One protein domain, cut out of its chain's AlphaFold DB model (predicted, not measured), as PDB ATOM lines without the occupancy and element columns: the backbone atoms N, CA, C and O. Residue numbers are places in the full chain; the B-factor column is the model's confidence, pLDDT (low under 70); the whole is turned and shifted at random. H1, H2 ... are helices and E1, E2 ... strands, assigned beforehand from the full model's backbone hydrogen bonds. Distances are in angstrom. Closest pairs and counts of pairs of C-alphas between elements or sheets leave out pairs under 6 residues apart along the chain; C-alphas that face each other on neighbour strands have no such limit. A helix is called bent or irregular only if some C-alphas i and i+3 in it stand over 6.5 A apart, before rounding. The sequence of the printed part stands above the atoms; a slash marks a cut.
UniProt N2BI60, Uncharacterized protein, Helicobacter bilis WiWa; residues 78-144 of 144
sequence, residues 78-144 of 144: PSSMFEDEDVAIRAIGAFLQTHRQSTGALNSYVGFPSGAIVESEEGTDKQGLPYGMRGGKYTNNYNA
ATOM      1  N   PRO A  78     583.418 319.361 430.441       94.94
ATOM      2  CA  PRO A  78     582.601 319.122 431.624       94.94
ATOM      3  C   PRO A  78     581.938 317.743 431.589       94.94
ATOM      4  O   PRO A  78     581.368 317.360 430.567       94.94
ATOM      5  N   SER A  79     581.916 317.042 432.726       92.38
ATOM      6  CA  SER A  79     581.292 315.715 432.841       92.38
ATOM      7  C   SER A  79     579.832 315.691 432.375       92.38
ATOM      8  O   SER A  79     579.397 314.703 431.792       92.38
ATOM      9  N   SER A  80     579.099 316.796 432.551       93.56
ATOM     10  CA  SER A  80     577.708 316.941 432.105       93.56
ATOM     11  C   SER A  80     577.532 316.819 430.587       93.56
ATOM     12  O   SER A  80     576.451 316.481 430.122       93.56
ATOM     13  N   MET A  81     578.577 317.078 429.789       92.25
ATOM     14  CA  MET A  81     578.515 316.881 428.335       92.25
ATOM     15  C   MET A  81     578.483 315.404 427.940       92.25
ATOM     16  O   MET A  81     578.083 315.106 426.822       92.25
ATOM     17  N   PHE A  82     578.890 314.499 428.832       90.94
ATOM     18  CA  PHE A  82     578.915 313.056 428.588       90.94
ATOM     19  C   PHE A  82     577.656 312.335 429.087       90.94
ATOM     20  O   PHE A  82     577.540 311.127 428.901       90.94
ATOM     21  N   GLU A  83     576.719 313.054 429.716       92.44
ATOM     22  CA  GLU A  83     575.434 312.496 430.166       92.44
ATOM     23  C   GLU A  83     574.481 312.219 428.996       92.44
ATOM     24  O   GLU A  83     573.665 311.301 429.064       92.44
ATOM     25  N   ASP A  84     574.615 312.984 427.910       92.38
ATOM     26  CA  ASP A  84     573.889 312.803 426.659       92.38
ATOM     27  C   ASP A  84     574.888 312.533 425.530       92.38
ATOM     28  O   ASP A  84     575.797 313.324 425.265       92.38
ATOM     29  N   GLU A  85     574.724 311.396 424.857       90.75
ATOM     30  CA  GLU A  85     575.636 310.964 423.800       90.75
ATOM     31  C   GLU A  85     575.691 311.966 422.638       90.75
ATOM     32  O   GLU A  85     576.768 312.232 422.114       90.75
ATOM     33  N   ASP A  86     574.574 312.582 422.253       90.62
ATOM     34  CA  ASP A  86     574.527 313.494 421.106       90.62
ATOM     35  C   ASP A  86     575.202 314.830 421.441       90.62
ATOM     36  O   ASP A  86     575.824 315.460 420.578       90.62
ATOM     37  N   VAL A  87     575.115 315.265 422.703       93.31
ATOM     38  CA  VAL A  87     575.892 316.395 423.230       93.31
ATOM     39  C   VAL A  87     577.387 316.069 423.219       93.31
ATOM     40  O   VAL A  87     578.173 316.870 422.702       93.31
ATOM     41  N   ALA A  88     577.774 314.892 423.715       92.81
ATOM     42  CA  ALA A  88     579.164 314.447 423.755       92.81
ATOM     43  C   ALA A  88     579.778 314.361 422.349       92.81
ATOM     44  O   ALA A  88     580.877 314.864 422.113       92.81
ATOM     45  N   ILE A  89     579.043 313.776 421.398       92.31
ATOM     46  CA  ILE A  89     579.442 313.648 419.994       92.31
ATOM     47  C   ILE A  89     579.716 315.025 419.379       92.31
ATOM     48  O   ILE A  89     580.764 315.217 418.760       92.31
ATOM     49  N   ARG A  90     578.813 315.999 419.573       90.31
ATOM     50  CA  ARG A  90     579.000 317.364 419.050       90.31
ATOM     51  C   ARG A  90     580.234 318.049 419.628       90.31
ATOM     52  O   ARG A  90     580.958 318.714 418.890       90.31
ATOM     53  N   ALA A  91     580.480 317.881 420.927       90.88
ATOM     54  CA  ALA A  91     581.635 318.474 421.593       90.88
ATOM     55  C   ALA A  91     582.959 317.840 421.128       90.88
ATOM     56  O   ALA A  91     583.906 318.550 420.794       90.88
ATOM     57  N   ILE A  92     583.015 316.506 421.055       94.06
ATOM     58  CA  ILE A  92     584.216 315.760 420.654       94.06
ATOM     59  C   ILE A  92     584.527 315.959 419.169       94.06
ATOM     60  O   ILE A  92     585.690 316.125 418.804       94.06
ATOM     61  N   GLY A  93     583.507 315.960 418.309       91.12
ATOM     62  CA  GLY A  93     583.679 315.996 416.860       91.12
ATOM     63  C   GLY A  93     584.491 317.196 416.352       91.12
ATOM     64  O   GLY A  93     585.292 317.047 415.430       91.12
ATOM     65  N   ALA A  94     584.379 318.361 416.999       85.56
ATOM     66  CA  ALA A  94     585.184 319.543 416.668       85.56
ATOM     67  C   ALA A  94     586.693 319.345 416.930       85.56
ATOM     68  O   ALA A  94     587.541 319.829 416.169       85.56
ATOM     69  N   PHE A  95     587.052 318.597 417.978       93.69
ATOM     70  CA  PHE A  95     588.450 318.280 418.274       93.69
ATOM     71  C   PHE A  95     589.044 317.290 417.275       93.69
ATOM     72  O   PHE A  95     590.228 317.391 416.958       93.69
ATOM     73  N   LEU A  96     588.234 316.370 416.741       94.94
ATOM     74  CA  LEU A  96     588.697 315.373 415.774       94.94
ATOM     75  C   LEU A  96     589.166 316.015 414.470       94.94
ATOM     76  O   LEU A  96     590.232 315.653 413.975       94.94
ATOM     77  N   GLN A  97     588.428 317.003 413.952       90.81
ATOM     78  CA  GLN A  97     588.837 317.733 412.749       90.81
ATOM     79  C   GLN A  97     590.164 318.460 412.955       90.81
ATOM     80  O   GLN A  97     591.089 318.320 412.153       90.81
ATOM     81  N   THR A  98     590.277 319.188 414.067       91.12
ATOM     82  CA  THR A  98     591.489 319.940 414.411       91.12
ATOM     83  C   THR A  98     592.685 319.003 414.567       91.12
ATOM     84  O   THR A  98     593.746 319.238 413.988       91.12
ATOM     85  N   HIS A  99     592.513 317.899 415.298       94.62
ATOM     86  CA  HIS A  99     593.552 316.890 415.473       94.62
ATOM     87  C   HIS A  99     593.986 316.300 414.125       94.62
ATOM     88  O   HIS A  99     595.177 316.309 413.814       94.62
ATOM     89  N   ARG A 100     593.042 315.877 413.277       94.06
ATOM     90  CA  ARG A 100     593.331 315.320 411.950       94.06
ATOM     91  C   ARG A 100     594.111 316.290 411.063       94.06
ATOM     92  O   ARG A 100     595.139 315.919 410.505       94.06
ATOM     93  N   GLN A 101     593.646 317.535 410.964       90.56
ATOM     94  CA  GLN A 101     594.284 318.566 410.142       90.56
ATOM     95  C   GLN A 101     595.679 318.933 410.667       90.56
ATOM     96  O   GLN A 101     596.603 319.093 409.877       90.56
ATOM     97  N   SER A 102     595.856 319.004 411.991       89.88
ATOM     98  CA  SER A 102     597.149 319.327 412.618       89.88
ATOM     99  C   SER A 102     598.196 318.213 412.494       89.88
ATOM    100  O   SER A 102     599.390 318.494 412.418       89.88
ATOM    101  N   THR A 103     597.760 316.953 412.460       92.62
ATOM    102  CA  THR A 103     598.640 315.776 412.397       92.62
ATOM    103  C   THR A 103     598.873 315.269 410.980       92.62
ATOM    104  O   THR A 103     599.787 314.477 410.764       92.62
ATOM    105  N   GLY A 104     598.041 315.677 410.018       91.25
ATOM    106  CA  GLY A 104     598.008 315.068 408.688       91.25
ATOM    107  C   GLY A 104     597.492 313.625 408.701       91.25
ATOM    108  O   GLY A 104     597.736 312.884 407.750       91.25
ATOM    109  N   ALA A 105     596.804 313.203 409.768       92.19
ATOM    110  CA  ALA A 105     596.252 311.860 409.868       92.19
ATOM    111  C   ALA A 105     595.169 311.617 408.804       92.19
ATOM    112  O   ALA A 105     594.394 312.510 408.445       92.19
ATOM    113  N   LEU A 106     595.075 310.368 408.345       93.31
ATOM    114  CA  LEU A 106     594.032 309.954 407.405       93.31
ATOM    115  C   LEU A 106     592.632 310.157 408.006       93.31
ATOM    116  O   LEU A 106     591.745 310.705 407.356       93.31
ATOM    117  N   ASN A 107     592.465 309.755 409.265       94.06
ATOM    118  CA  ASN A 107     591.221 309.857 410.016       94.06
ATOM    119  C   ASN A 107     591.544 310.114 411.502       94.06
ATOM    120  O   ASN A 107     592.597 309.712 412.000       94.06
ATOM    121  N   SER A 108     590.662 310.813 412.211       95.94
ATOM    122  CA  SER A 108     590.643 310.900 413.674       95.94
ATOM    123  C   SER A 108     589.251 310.558 414.182       95.94
ATOM    124  O   SER A 108     588.286 311.194 413.770       95.94
ATOM    125  N   TYR A 109     589.143 309.583 415.085       95.06
ATOM    126  CA  TYR A 109     587.853 309.052 415.517       95.06
ATOM    127  C   TYR A 109     587.799 308.716 417.007       95.06
ATOM    128  O   TYR A 109     588.822 308.470 417.648       95.06
ATOM    129  N   VAL A 110     586.580 308.664 417.543       95.50
ATOM    130  CA  VAL A 110     586.264 308.181 418.893       95.50
ATOM    131  C   VAL A 110     585.079 307.224 418.805       95.50
ATOM    132  O   VAL A 110     584.057 307.534 418.193       95.50
ATOM    133  N   GLY A 111     585.230 306.051 419.419       93.88
ATOM    134  CA  GLY A 111     584.155 305.077 419.581       93.88
ATOM    135  C   GLY A 111     583.412 305.285 420.898       93.88
ATOM    136  O   GLY A 111     584.031 305.518 421.935       93.88
ATOM    137  N   PHE A 112     582.090 305.167 420.853       92.50
ATOM    138  CA  PHE A 112     581.194 305.280 421.998       92.50
ATOM    139  C   PHE A 112     580.687 303.897 422.435       92.50
ATOM    140  O   PHE A 112     580.592 302.988 421.604       92.50
ATOM    141  N   PRO A 113     580.301 303.716 423.716       90.19
ATOM    142  CA  PRO A 113     579.755 302.447 424.215       90.19
ATOM    143  C   PRO A 113     578.507 301.954 423.469       90.19
ATOM    144  O   PRO A 113     578.251 300.754 423.428       90.19
ATOM    145  N   SER A 114     577.751 302.863 422.848       89.75
ATOM    146  CA  SER A 114     576.591 302.569 421.996       89.75
ATOM    147  C   SER A 114     576.947 301.868 420.676       89.75
ATOM    148  O   SER A 114     576.056 301.484 419.918       89.75
ATOM    149  N   GLY A 115     578.239 301.737 420.362       90.50
ATOM    150  CA  GLY A 115     578.733 301.292 419.061       90.50
ATOM    151  C   GLY A 115     578.776 302.404 418.009       90.50
ATOM    152  O   GLY A 115     579.166 302.135 416.872       90.50
ATOM    153  N   ALA A 116     578.394 303.637 418.362       92.56
ATOM    154  CA  ALA A 116     578.592 304.802 417.511       92.56
ATOM    155  C   ALA A 116     580.082 305.156 417.402       92.56
ATOM    156  O   ALA A 116     580.849 305.045 418.357       92.56
ATOM    157  N   ILE A 117     580.489 305.602 416.223       94.00
ATOM    158  CA  ILE A 117     581.819 306.105 415.912       94.00
ATOM    159  C   ILE A 117     581.634 307.505 415.353       94.00
ATOM    160  O   ILE A 117     580.917 307.696 414.370       94.00
ATOM    161  N   VAL A 118     582.296 308.465 415.987       94.56
ATOM    162  CA  VAL A 118     582.428 309.832 415.484       94.56
ATOM    163  C   VAL A 118     583.798 309.941 414.862       94.56
ATOM    164  O   VAL A 118     584.782 309.588 415.510       94.56
ATOM    165  N   GLU A 119     583.875 310.411 413.627       95.19
ATOM    166  CA  GLU A 119     585.136 310.462 412.900       95.19
ATOM    167  C   GLU A 119     585.250 311.707 412.028       95.19
ATOM    168  O   GLU A 119     584.257 312.206 411.508       95.19
ATOM    169  N   SER A 120     586.465 312.213 411.870       94.94
ATOM    170  CA  SER A 120     586.795 313.241 410.891       94.94
ATOM    171  C   SER A 120     587.718 312.627 409.853       94.94
ATOM    172  O   SER A 120     588.744 312.036 410.199       94.94
ATOM    173  N   GLU A 121     587.367 312.775 408.583       94.25
ATOM    174  CA  GLU A 121     588.116 312.240 407.452       94.25
ATOM    175  C   GLU A 121     588.015 313.169 406.236       94.25
ATOM    176  O   GLU A 121     587.279 314.154 406.222       94.25
ATOM    177  N   GLU A 122     588.752 312.865 405.168       90.44
ATOM    178  CA  GLU A 122     588.694 313.666 403.937       90.44
ATOM    179  C   GLU A 122     587.268 313.729 403.348       90.44
ATOM    180  O   GLU A 122     586.860 314.751 402.793       90.44
ATOM    181  N   GLY A 123     586.489 312.651 403.495       89.25
ATOM    182  CA  GLY A 123     585.097 312.588 403.051       89.25
ATOM    183  C   GLY A 123     584.181 313.581 403.768       89.25
ATOM    184  O   GLY A 123     583.298 314.154 403.123       89.25
ATOM    185  N   THR A 124     584.401 313.829 405.063       89.56
ATOM    186  CA  THR A 124     583.608 314.791 405.847       89.56
ATOM    187  C   THR A 124     583.974 316.223 405.470       89.56
ATOM    188  O   THR A 124     583.085 317.038 405.225       89.56
ATOM    189  N   ASP A 125     585.266 316.502 405.275       84.94
ATOM    190  CA  ASP A 125     585.738 317.822 404.843       84.94
ATOM    191  C   ASP A 125     585.190 318.210 403.459       84.94
ATOM    192  O   ASP A 125     584.750 319.344 403.262       84.94
ATOM    193  N   LYS A 126     585.127 317.261 402.510       89.00
ATOM    194  CA  LYS A 126     584.512 317.480 401.182       89.00
ATOM    195  C   LYS A 126     583.026 317.829 401.253       89.00
ATOM    196  O   LYS A 126     582.519 318.508 400.366       89.00
ATOM    197  N   GLN A 127     582.335 317.368 402.292       89.94
ATOM    198  CA  GLN A 127     580.925 317.671 402.546       89.94
ATOM    199  C   GLN A 127     580.740 318.970 403.348       89.94
ATOM    200  O   GLN A 127     579.607 319.364 403.615       89.94
ATOM    201  N   GLY A 128     581.832 319.638 403.740       88.12
ATOM    202  CA  GLY A 128     581.789 320.798 404.628       88.12
ATOM    203  C   GLY A 128     581.376 320.446 406.060       88.12
ATOM    204  O   GLY A 128     580.921 321.320 406.795       88.12
ATOM    205  N   LEU A 129     581.505 319.175 406.451       90.19
ATOM    206  CA  LEU A 129     581.162 318.682 407.778       90.19
ATOM    207  C   LEU A 129     582.440 318.496 408.609       90.19
ATOM    208  O   LEU A 129     583.389 317.879 408.128       90.19
ATOM    209  N   PRO A 130     582.475 318.969 409.868       87.31
ATOM    210  CA  PRO A 130     583.651 318.797 410.721       87.31
ATOM    211  C   PRO A 130     583.916 317.324 411.069       87.31
ATOM    212  O   PRO A 130     585.062 316.907 411.241       87.31
ATOM    213  N   TYR A 131     582.854 316.526 411.147       93.69
ATOM    214  CA  TYR A 131     582.903 315.105 411.452       93.69
ATOM    215  C   TYR A 131     581.651 314.399 410.910       93.69
ATOM    216  O   TYR A 131     580.622 315.026 410.649       93.69
ATOM    217  N   GLY A 132     581.751 313.084 410.761       92.56
ATOM    218  CA  GLY A 132     580.677 312.157 410.439       92.56
ATOM    219  C   GLY A 132     580.387 311.220 411.610       92.56
ATOM    220  O   GLY A 132     581.147 311.141 412.578       92.56
ATOM    221  N   MET A 133     579.262 310.516 411.521       92.31
ATOM    222  CA  MET A 133     578.842 309.504 412.488       92.31
ATOM    223  C   MET A 133     578.481 308.223 411.740       92.31
ATOM    224  O   MET A 133     577.775 308.271 410.733       92.31
ATOM    225  N   ARG A 134     578.930 307.078 412.248       90.25
ATOM    226  CA  ARG A 134     578.537 305.745 411.766       90.25
ATOM    227  C   ARG A 134     578.509 304.751 412.920       90.25
ATOM    228  O   ARG A 134     579.045 305.030 413.982       90.25
ATOM    229  N   GLY A 135     577.941 303.564 412.717       87.44
ATOM    230  CA  GLY A 135     577.870 302.551 413.781       87.44
ATOM    231  C   GLY A 135     576.771 302.833 414.820       87.44
ATOM    232  O   GLY A 135     576.191 303.919 414.860       87.44
ATOM    233  N   GLY A 136     576.428 301.823 415.623       85.25
ATOM    234  CA  GLY A 136     575.389 301.923 416.655       85.25
ATOM    235  C   GLY A 136     574.033 302.375 416.103       85.25
ATOM    236  O   GLY A 136     573.556 301.859 415.096       85.25
ATOM    237  N   LYS A 137     573.426 303.382 416.745       81.06
ATOM    238  CA  LYS A 137     572.144 303.981 416.322       81.06
ATOM    239  C   LYS A 137     572.221 304.815 415.030       81.06
ATOM    240  O   LYS A 137     571.187 305.235 414.526       81.06
ATOM    241  N   TYR A 138     573.425 305.058 414.501       78.38
ATOM    242  CA  TYR A 138     573.673 305.871 413.302       78.38
ATOM    243  C   TYR A 138     573.875 305.039 412.031       78.38
ATOM    244  O   TYR A 138     574.257 305.567 410.989       78.38
ATOM    245  N   THR A 139     573.623 303.731 412.097       70.00
ATOM    246  CA  THR A 139     573.528 302.860 410.921       70.00
ATOM    247  C   THR A 139     572.074 302.452 410.719       70.00
ATOM    248  O   THR A 139     571.425 301.951 411.631       70.00
ATOM    249  N   ASN A 140     571.583 302.646 409.494       56.31
ATOM    250  CA  ASN A 140     570.281 302.144 409.053       56.31
ATOM    251  C   ASN A 140     570.358 300.741 408.431       56.31
ATOM    252  O   ASN A 140     569.349 300.261 407.930       56.31
ATOM    253  N   ASN A 141     571.518 300.075 408.426       53.00
ATOM    254  CA  ASN A 141     571.649 298.754 407.814       53.00
ATOM    255  C   ASN A 141     572.764 297.939 408.468       53.00
ATOM    256  O   ASN A 141     573.936 298.048 408.119       53.00
ATOM    257  N   TYR A 142     572.361 297.050 409.370       46.00
ATOM    258  CA  TYR A 142     573.162 295.907 409.811       46.00
ATOM    259  C   TYR A 142     572.938 294.683 408.896       46.00
ATOM    260  O   TYR A 142     572.944 293.567 409.391       46.00
ATOM    261  N   ASN A 143     572.690 294.892 407.590       43.81
ATOM    262  CA  ASN A 143     572.548 293.849 406.557       43.81
ATOM    263  C   ASN A 143     572.796 294.419 405.139       43.81
ATOM    264  O   ASN A 143     571.851 294.811 404.452       43.81
ATOM    265  N   ALA A 144     574.054 294.449 404.698       38.81
ATOM    266  CA  ALA A 144     574.433 294.500 403.282       38.81
ATOM    267  C   ALA A 144     575.376 293.329 402.992       38.81
ATOM    268  O   ALA A 144     576.210 293.040 403.883       38.81
TER     269      ALA A 144
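This is residues 78 to 144 of the 144 residues of an uncharacterized protein of Helicobacter bilis WiWa (UniProt N2BI60). A small sheet of three antiparallel strands has one long helix, H2, packed along one face, so that the two make two layers. The short helix H1 makes a corner with H2 near its first residues, the short helix H3 follows E2 directly and only grazes the sheet, and the final stretch, residues 136 to 144, leads away from E3. The 67 printed residues hold three named helices and three named strands, in the order H1 H2 E1 E2 H3 E3; the sheet runs E1 E2 E3, and the class is mixed, helices and strands. The whole is compact, with a radius of gyration of the C-alphas of 12.3 A and spans of 38 by 29 by 17 A.

H1, residues 79 to 82, and H2, residues 85 to 103, touch only at the corner by their tight link, H2 with residues 87 to 91 alone; their closest C-alphas, of Phe 82 and Ala 88, are 5.0 A apart. H2 has a kink of 29 degrees near residue 92, but is neither bent nor irregular, only just: C-alphas 91 and 94 are 6.2 A apart. E1, residues 107 to 111, and E2, residues 116 to 121, form an antiparallel hairpin at 168 degrees, with N 110 and O 118 2.9 A apart, within hydrogen-bond range. H2 is on the sheet at a height of 7.8 A, over E1 and E2, and runs along the strands, at 24 degrees to E2 on the local plane. Its closest C-alphas to E2 are those of Gln 97 and Ser 120, 5.3 A apart. H3, residues 122 to 126, only grazes the sheet with residues 122 to 125, and is near H2. E3, residues 132 to 135, is the antiparallel neighbour of E2 at 144 degrees, with N 117 and O 134 2.7 A apart, within hydrogen-bond range. H1 is apart from E1, E2, E3 and H3. Every O i to N i+4 pair is within hydrogen-bond range in H3, 12 of 15 are in H2, and H1 is too short for such a pair.

H1 begins at C-alpha 79, (581.292, 315.715, 432.841), and is 5.6 A long. H2 measures 26.1 A from C-alpha 85 to C-alpha 103, at (598.640, 315.776, 412.397). E1 is 12.8 A long, E2 15.7 A, H3 6.3 A and E3 10.6 A, with E3 ending at C-alpha 135, (577.870, 302.551, 413.781).

The two C-alphas farthest apart, those of Pro 78 and Ala 144, are 38.4 A apart. The printed part has no cut, and its five links between named elements are tight. Mean pLDDT of the printed part is 87.8; residues 140 to 144 are under 70, and Ala 144 is the chain's last residue.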